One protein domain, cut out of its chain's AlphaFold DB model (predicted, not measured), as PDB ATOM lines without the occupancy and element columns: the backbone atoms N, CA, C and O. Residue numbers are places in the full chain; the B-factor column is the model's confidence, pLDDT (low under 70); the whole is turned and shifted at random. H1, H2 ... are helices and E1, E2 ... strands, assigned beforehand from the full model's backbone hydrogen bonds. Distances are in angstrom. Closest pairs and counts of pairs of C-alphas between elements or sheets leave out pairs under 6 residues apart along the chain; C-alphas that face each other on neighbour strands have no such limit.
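This is residues 7 to 65 of the 65 residues of an uncharacterized protein of Ignavibacteriae bacterium HGW-Ignavibacteriae-2 (UniProt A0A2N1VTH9). A strongly twisted three-stranded wall, E1, E2, E3, has H1 crossing over E2 and H2 grazing it; residues 37 to 43 stick out. The 59 printed residues run H1, H2, E1, E2, E3, class mixed, with an antiparallel sheet in the order E1, E2, E3. The whole is only just compact, close to loose: radius of gyration of the C-alphas 12.0 A, spans 36 by 26 by 15 A.

H1, residues 7 to 16, and H2, residues 18 to 26, are close but not clearly touching, about perpendicular at 85 degrees; their closest C-alphas, Leu 13 and Leu 21, are 7.8 A apart. E1, residues 30 to 34, E2, residues 46 to 53, and E3, residues 56 to 64, form a meander, each strand the antiparallel neighbour of the one before. Within hydrogen-bond range are N 32 and O 50, 2.8 A, and N 49 and O 61, 2.9 A. H1 is on the sheet, height 9.9 A, across the strands at 77 degrees to E2 on the local plane. H2 only grazes the sheet with residues 21 to 25. In both helices every O i to N i+4 pair is within range.

H1 begins at C-alpha 7 (-20.408, -28.274, 53.379); E2 measures 23.5 A and E3 24.4 A, ending at C-alpha 64 (-21.286, -40.411, 43.891).

The printed part has no cut. The link E1 to E2 is long, 11 residues. pLDDT is under 70 at residues 36 to 44, 55 to 56, 58 to 59 and 65.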
ATOM      1  N   GLN A   7     -21.778 -28.300  52.869       78.06
ATOM      2  CA  GLN A   7     -20.408 -28.274  53.379       78.06
ATOM      3  C   GLN A   7     -19.652 -29.573  53.089       78.06
ATOM      4  O   GLN A   7     -18.466 -29.536  52.758       78.06
ATOM      5  N   ARG A   8     -20.311 -30.735  53.194       80.62
ATOM      6  CA  ARG A   8     -19.670 -32.018  52.897       80.62
ATOM      7  C   ARG A   8     -19.402 -32.180  51.403       80.62
ATOM      8  O   ARG A   8     -18.309 -32.602  51.033       80.62
ATOM      9  N   ALA A   9     -20.352 -31.801  50.552       81.88
ATOM     10  CA  ALA A   9     -20.164 -31.783  49.104       81.88
ATOM     11  C   ALA A   9     -19.021 -30.832  48.697       81.88
ATOM     12  O   ALA A   9     -18.155 -31.213  47.911       81.88
ATOM     13  N   GLU A  10     -18.943 -29.639  49.294       83.38
ATOM     14  CA  GLU A  10     -17.837 -28.694  49.086       83.38
ATOM     15  C   GLU A  10     -16.486 -29.279  49.503       83.38
ATOM     16  O   GLU A  10     -15.496 -29.108  48.790       83.38
ATOM     17  N   GLN A  11     -16.421 -29.993  50.631       85.75
ATOM     18  CA  GLN A  11     -15.198 -30.682  51.051       85.75
ATOM     19  C   GLN A  11     -14.766 -31.735  50.028       85.75
ATOM     20  O   GLN A  11     -13.600 -31.760  49.641       85.75
ATOM     21  N   ILE A  12     -15.694 -32.570  49.558       85.81
ATOM     22  CA  ILE A  12     -15.409 -33.630  48.580       85.81
ATOM     23  C   ILE A  12     -14.930 -33.027  47.258       85.81
ATOM     24  O   ILE A  12     -13.930 -33.478  46.696       85.81
ATOM     25  N   LEU A  13     -15.584 -31.963  46.788       86.19
ATOM     26  CA  LEU A  13     -15.163 -31.247  45.589       86.19
ATOM     27  C   LEU A  13     -13.776 -30.619  45.750       86.19
ATOM     28  O   LEU A  13     -12.936 -30.765  44.864       86.19
ATOM     29  N   ASN A  14     -13.492 -29.987  46.886       87.06
ATOM     30  CA  ASN A  14     -12.179 -29.398  47.148       87.06
ATOM     31  C   ASN A  14     -11.075 -30.441  47.365       87.06
ATOM     32  O   ASN A  14      -9.914 -30.149  47.086       87.06
ATOM     33  N   GLN A  15     -11.391 -31.642  47.852       88.31
ATOM     34  CA  GLN A  15     -10.396 -32.699  48.043       88.31
ATOM     35  C   GLN A  15     -10.100 -33.461  46.751       88.31
ATOM     36  O   GLN A  15      -8.935 -33.695  46.436       88.31
ATOM     37  N   HIS A  16     -11.133 -33.834  45.993       87.31
ATOM     38  CA  HIS A  16     -10.989 -34.743  44.852       87.31
ATOM     39  C   HIS A  16     -11.062 -34.044  43.492       87.31
ATOM     40  O   HIS A  16     -10.488 -34.531  42.520       87.31
ATOM     41  N   PHE A  17     -11.731 -32.894  43.410       86.38
ATOM     42  CA  PHE A  17     -12.040 -32.216  42.149       86.38
ATOM     43  C   PHE A  17     -11.459 -30.800  42.060       86.38
ATOM     44  O   PHE A  17     -11.804 -30.063  41.139       86.38
ATOM     45  N   LYS A  18     -10.536 -30.418  42.954       87.50
ATOM     46  CA  LYS A  18      -9.959 -29.064  43.012       87.50
ATOM     47  C   LYS A  18      -9.448 -28.568  41.659       87.50
ATOM     48  O   LYS A  18      -9.898 -27.537  41.175       87.50
ATOM     49  N   LEU A  19      -8.585 -29.353  41.011       88.31
ATOM     50  CA  LEU A  19      -8.004 -29.001  39.712       88.31
ATOM     51  C   LEU A  19      -9.081 -28.832  38.626       88.31
ATOM     52  O   LEU A  19      -8.961 -27.998  37.733       88.31
ATOM     53  N   PHE A  20     -10.143 -29.638  38.691       86.75
ATOM     54  CA  PHE A  20     -11.266 -29.533  37.767       86.75
ATOM     55  C   PHE A  20     -12.060 -28.246  38.014       86.75
ATOM     56  O   PHE A  20     -12.326 -27.517  37.062       86.75
ATOM     57  N   LEU A  21     -12.372 -27.930  39.274       87.19
ATOM     58  CA  LEU A  21     -13.053 -26.691  39.658       87.19
ATOM     59  C   LEU A  21     -12.259 -25.447  39.249       87.19
ATOM     60  O   LEU A  21     -12.840 -24.508  38.712       87.19
ATOM     61  N   GLU A  22     -10.940 -25.451  39.458       89.12
ATOM     62  CA  GLU A  22     -10.055 -24.349  39.067       89.12
ATOM     63  C   GLU A  22     -10.093 -24.122  37.552       89.12
ATOM     64  O   GLU A  22     -10.359 -23.004  37.119       89.12
ATOM     65  N   LYS A  23      -9.983 -25.185  36.744       88.81
ATOM     66  CA  LYS A  23     -10.096 -25.081  35.278       88.81
ATOM     67  C   LYS A  23     -11.450 -24.549  34.814       88.81
ATOM     68  O   LYS A  23     -11.511 -23.762  33.873       88.81
ATOM     69  N   GLN A  24     -12.545 -24.981  35.445       86.88
ATOM     70  CA  GLN A  24     -13.876 -24.461  35.115       86.88
ATOM     71  C   GLN A  24     -13.981 -22.971  35.469       86.88
ATOM     72  O   GLN A  24     -14.489 -22.188  34.668       86.88
ATOM     73  N   LYS A  25     -13.430 -22.562  36.618       86.50
ATOM     74  CA  LYS A  25     -13.387 -21.161  37.048       86.50
ATOM     75  C   LYS A  25     -12.551 -20.293  36.104       86.50
ATOM     76  O   LYS A  25     -13.001 -19.209  35.746       86.50
ATOM     77  N   GLU A  26     -11.391 -20.770  35.654       88.38
ATOM     78  CA  GLU A  26     -10.565 -20.089  34.644       88.38
ATOM     79  C   GLU A  26     -11.299 -19.927  33.305       88.38
ATOM     80  O   GLU A  26     -11.183 -18.895  32.649       88.38
ATOM     81  N   ALA A  27     -12.125 -20.905  32.922       86.81
ATOM     82  CA  ALA A  27     -12.980 -20.827  31.737       86.81
ATOM     83  C   ALA A  27     -14.224 -19.917  31.913       86.81
ATOM     84  O   ALA A  27     -14.992 -19.714  30.960       86.81
ATOM     85  N   GLY A  28     -14.421 -19.346  33.108       86.88
ATOM     86  CA  GLY A  28     -15.518 -18.437  33.446       86.88
ATOM     87  C   GLY A  28     -16.787 -19.124  33.955       86.88
ATOM     88  O   GLY A  28     -17.836 -18.487  34.006       86.88
ATOM     89  N   TYR A  29     -16.721 -20.406  34.320       87.06
ATOM     90  CA  TYR A  29     -17.853 -21.121  34.905       87.06
ATOM     91  C   TYR A  29     -17.894 -20.963  36.428       87.06
ATOM     92  O   TYR A  29     -16.886 -21.092  37.125       87.06
ATOM     93  N   GLN A  30     -19.095 -20.761  36.957       85.19
ATOM     94  CA  GLN A  30     -19.411 -20.860  38.376       85.19
ATOM     95  C   GLN A  30     -19.986 -22.240  38.692       85.19
ATOM     96  O   GLN A  30     -20.861 -22.738  37.989       85.19
ATOM     97  N   CYS A  31     -19.483 -22.845  39.764       84.56
ATOM     98  CA  CYS A  31     -19.925 -24.137  40.274       84.56
ATOM     99  C   CYS A  31     -21.080 -23.942  41.267       84.56
ATOM    100  O   CYS A  31     -20.903 -23.272  42.281       84.56
ATOM    101  N   GLN A  32     -22.236 -24.547  41.004       84.25
ATOM    102  CA  GLN A  32     -23.374 -24.639  41.919       84.25
ATOM    103  C   GLN A  32     -23.581 -26.088  42.353       84.25
ATOM    104  O   GLN A  32     -23.652 -26.995  41.525       84.25
ATOM    105  N   ILE A  33     -23.693 -26.303  43.659       84.25
ATOM    106  CA  ILE A  33     -24.022 -27.610  44.226       84.25
ATOM    107  C   ILE A  33     -25.538 -27.701  44.322       84.25
ATOM    108  O   ILE A  33     -26.184 -26.860  44.945       84.25
ATOM    109  N   LEU A  34     -26.095 -28.734  43.706       81.25
ATOM    110  CA  LEU A  34     -27.511 -29.045  43.739       81.25
ATOM    111  C   LEU A  34     -27.697 -30.259  44.646       81.25
ATOM    112  O   LEU A  34     -27.427 -31.402  44.265       81.25
ATOM    113  N   LEU A  35     -28.139 -29.984  45.870       74.62
ATOM    114  CA  LEU A  35     -28.660 -30.997  46.775       74.62
ATOM    115  C   LEU A  35     -30.152 -31.091  46.504       74.62
ATOM    116  O   LEU A  35     -30.894 -30.133  46.719       74.62
ATOM    117  N   ASP A  36     -30.580 -32.202  45.925       65.00
ATOM    118  CA  ASP A  36     -31.954 -32.334  45.480       65.00
ATOM    119  C   ASP A  36     -32.888 -32.524  46.686       65.00
ATOM    120  O   ASP A  36     -33.030 -33.622  47.215       65.00
ATOM    121  N   SER A  37     -33.542 -31.448  47.131       54.31
ATOM    122  CA  SER A  37     -34.552 -31.511  48.197       54.31
ATOM    123  C   SER A  37     -35.838 -32.249  47.787       54.31
ATOM    124  O   SER A  37     -36.705 -32.452  48.637       54.31
ATOM    125  N   LYS A  38     -36.017 -32.631  46.509       50.66
ATOM    126  CA  LYS A  38     -37.206 -33.359  46.033       50.66
ATOM    127  C   LYS A  38     -37.055 -34.880  46.104       50.66
ATOM    128  O   LYS A  38     -38.079 -35.555  46.161       50.66
ATOM    129  N   PHE A  39     -35.840 -35.427  46.191       48.81
ATOM    130  CA  PHE A  39     -35.603 -36.863  46.440       48.81
ATOM    131  C   PHE A  39     -35.434 -37.173  47.935       48.81
ATOM    132  O   PHE A  39     -34.575 -37.950  48.341       48.81
ATOM    133  N   ASN A  40     -36.287 -36.561  48.757       43.41
ATOM    134  CA  ASN A  40     -36.247 -36.561  50.221       43.41
ATOM    135  C   ASN A  40     -36.639 -37.912  50.869       43.41
ATOM    136  O   ASN A  40     -37.242 -37.932  51.938       43.41
ATOM    137  N   TYR A  41     -36.377 -39.040  50.199       43.34
ATOM    138  CA  TYR A  41     -36.818 -40.362  50.654       43.34
ATOM    139  C   TYR A  41     -35.771 -41.473  50.638       43.34
ATOM    140  O   TYR A  41     -36.050 -42.529  51.198       43.34
ATOM    141  N   GLU A  42     -34.561 -41.270  50.119       46.84
ATOM    142  CA  GLU A  42     -33.520 -42.298  50.213       46.84
ATOM    143  C   GLU A  42     -32.146 -41.675  50.473       46.84
ATOM    144  O   GLU A  42     -31.812 -40.623  49.937       46.84
ATOM    145  N   ASN A  43     -31.354 -42.336  51.326       54.84
ATOM    146  CA  ASN A  43     -29.945 -42.037  51.595       54.84
ATOM    147  C   ASN A  43     -29.141 -42.069  50.288       54.84
ATOM    148  O   ASN A  43     -28.540 -43.082  49.922       54.84
ATOM    149  N   HIS A  44     -29.146 -40.972  49.547       60.62
ATOM    150  CA  HIS A  44     -28.394 -40.861  48.319       60.62
ATOM    151  C   HIS A  44     -26.980 -40.392  48.666       60.62
ATOM    152  O   HIS A  44     -26.747 -39.219  48.942       60.62
ATOM    153  N   ASN A  45     -26.014 -41.317  48.612       71.88
ATOM    154  CA  ASN A  45     -24.576 -41.020  48.636       71.88
ATOM    155  C   ASN A  45     -24.145 -40.325  47.332       71.88
ATOM    156  O   ASN A  45     -23.203 -40.746  46.667       71.88
ATOM    157  N   TYR A  46     -24.887 -39.327  46.867       77.44
ATOM    158  CA  TYR A  46     -24.518 -38.553  45.701       77.44
ATOM    159  C   TYR A  46     -25.101 -37.151  45.761       77.44
ATOM    160  O   TYR A  46     -26.151 -36.915  46.349       77.44
ATOM    161  N   PHE A  47     -24.442 -36.230  45.072       80.81
ATOM    162  CA  PHE A  47     -24.930 -34.877  44.848       80.81
ATOM    163  C   PHE A  47     -24.717 -34.478  43.391       80.81
ATOM    164  O   PHE A  47     -23.913 -35.083  42.675       80.81
ATOM    165  N   TYR A  48     -25.452 -33.465  42.941       83.75
ATOM    166  CA  TYR A  48     -25.262 -32.911  41.611       83.75
ATOM    167  C   TYR A  48     -24.454 -31.621  41.677       83.75
ATOM    168  O   TYR A  48     -24.553 -30.842  42.623       83.75
ATOM    169  N   VAL A  49     -23.657 -31.392  40.643       86.38
ATOM    170  CA  VAL A  49     -22.911 -30.152  40.459       86.38
ATOM    171  C   VAL A  49     -23.237 -29.588  39.098       86.38
ATOM    172  O   VAL A  49     -23.071 -30.274  38.089       86.38
ATOM    173  N   GLN A  50     -23.677 -28.342  39.071       87.19
ATOM    174  CA  GLN A  50     -23.980 -27.617  37.855       87.19
ATOM    175  C   GLN A  50     -22.950 -26.514  37.624       87.19
ATOM    176  O   GLN A  50     -22.617 -25.763  38.535       87.19
ATOM    177  N   PHE A  51     -22.446 -26.406  36.397       86.69
ATOM    178  CA  PHE A  51     -21.554 -25.323  35.990       86.69
ATOM    179  C   PHE A  51     -22.305 -24.336  35.104       86.69
ATOM    180  O   PHE A  51     -22.802 -24.714  34.037       86.69
ATOM    181  N   CYS A  52     -22.370 -23.079  35.539       82.94
ATOM    182  CA  CYS A  52     -23.090 -22.012  34.850       82.94
ATOM    183  C   CYS A  52     -22.149 -20.874  34.442       82.94
ATOM    184  O   CYS A  52     -21.222 -20.536  35.176       82.94
ATOM    185  N   LYS A  53     -22.386 -20.281  33.272       83.44
ATOM    186  CA  LYS A  53     -21.645 -19.137  32.734       83.44
ATOM    187  C   LYS A  53     -22.634 -18.165  32.094       83.44
ATOM    188  O   LYS A  53     -23.416 -18.577  31.251       83.44
ATOM    189  N   GLU A  54     -22.610 -16.900  32.515       70.69
ATOM    190  CA  GLU A  54     -23.311 -15.780  31.849       70.69
ATOM    191  C   GLU A  54     -24.806 -16.023  31.509       70.69
ATOM    192  O   GLU A  54     -25.297 -15.510  30.512       70.69
ATOM    193  N   ASN A  55     -25.534 -16.755  32.368       66.75
ATOM    194  CA  ASN A  55     -26.945 -17.199  32.247       66.75
ATOM    195  C   ASN A  55     -27.208 -18.539  31.540       66.75
ATOM    196  O   ASN A  55     -28.353 -18.987  31.527       66.75
ATOM    197  N   GLU A  56     -26.184 -19.231  31.046       69.94
ATOM    198  CA  GLU A  56     -26.312 -20.602  30.548       69.94
ATOM    199  C   GLU A  56     -25.685 -21.600  31.525       69.94
ATOM    200  O   GLU A  56     -24.491 -21.562  31.832       69.94
ATOM    201  N   CYS A  57     -26.500 -22.530  32.021       73.31
ATOM    202  CA  CYS A  57     -26.009 -23.667  32.785       73.31
ATOM    203  C   CYS A  57     -25.708 -24.821  31.833       73.31
ATOM    204  O   CYS A  57     -26.608 -25.488  31.328       73.31
ATOM    205  N   ALA A  58     -24.422 -25.036  31.572       63.91
ATOM    206  CA  ALA A  58     -23.980 -25.884  30.475       63.91
ATOM    207  C   ALA A  58     -23.889 -27.369  30.853       63.91
ATOM    208  O   ALA A  58     -24.032 -28.225  29.981       63.91
ATOM    209  N   LYS A  59     -23.579 -27.704  32.118       69.75
ATOM    210  CA  LYS A  59     -23.257 -29.092  32.506       69.75
ATOM    211  C   LYS A  59     -23.685 -29.426  33.927       69.75
ATOM    212  O   LYS A  59     -23.272 -28.737  34.854       69.75
ATOM    213  N   CYS A  60     -24.433 -30.520  34.076       79.50
ATOM    214  CA  CYS A  60     -24.739 -31.157  35.355       79.50
ATOM    215  C   CYS A  60     -23.954 -32.467  35.485       79.50
ATOM    216  O   CYS A  60     -24.027 -33.327  34.609       79.50
ATOM    217  N   TYR A  61     -23.236 -32.631  36.589       81.38
ATOM    218  CA  TYR A  61     -22.479 -33.833  36.920       81.38
ATOM    219  C   TYR A  61     -23.064 -34.484  38.165       81.38
ATOM    220  O   TYR A  61     -23.297 -33.800  39.157       81.38
ATOM    221  N   LYS A  62     -23.273 -35.801  38.122       83.56
ATOM    222  CA  LYS A  62     -23.609 -36.599  39.302       83.56
ATOM    223  C   LYS A  62     -22.317 -37.067  39.959       83.56
ATOM    224  O   LYS A  62     -21.551 -37.794  39.331       83.56
ATOM    225  N   ILE A  63     -22.087 -36.668  41.202       80.88
ATOM    226  CA  ILE A  63     -20.940 -37.098  42.000       80.88
ATOM    227  C   ILE A  63     -21.441 -38.095  43.033       80.88
ATOM    228  O   ILE A  63     -22.196 -37.722  43.922       80.88
ATOM    229  N   THR A  64     -21.044 -39.357  42.896       77.81
ATOM    230  CA  THR A  64     -21.286 -40.411  43.891       77.81
ATOM    231  C   THR A  64     -20.146 -40.431  44.908       77.81
ATOM    232  O   THR A  64     -18.982 -40.414  44.504       77.81
ATOM    233  N   CYS A  65     -20.488 -40.447  46.194       66.81
ATOM    234  CA  CYS A  65     -19.583 -40.453  47.342       66.81
ATOM    235  C   CYS A  65     -19.385 -41.852  47.919       66.81
ATOM    236  O   CYS A  65     -20.364 -42.632  47.941       66.81
TER     237      CYS A  65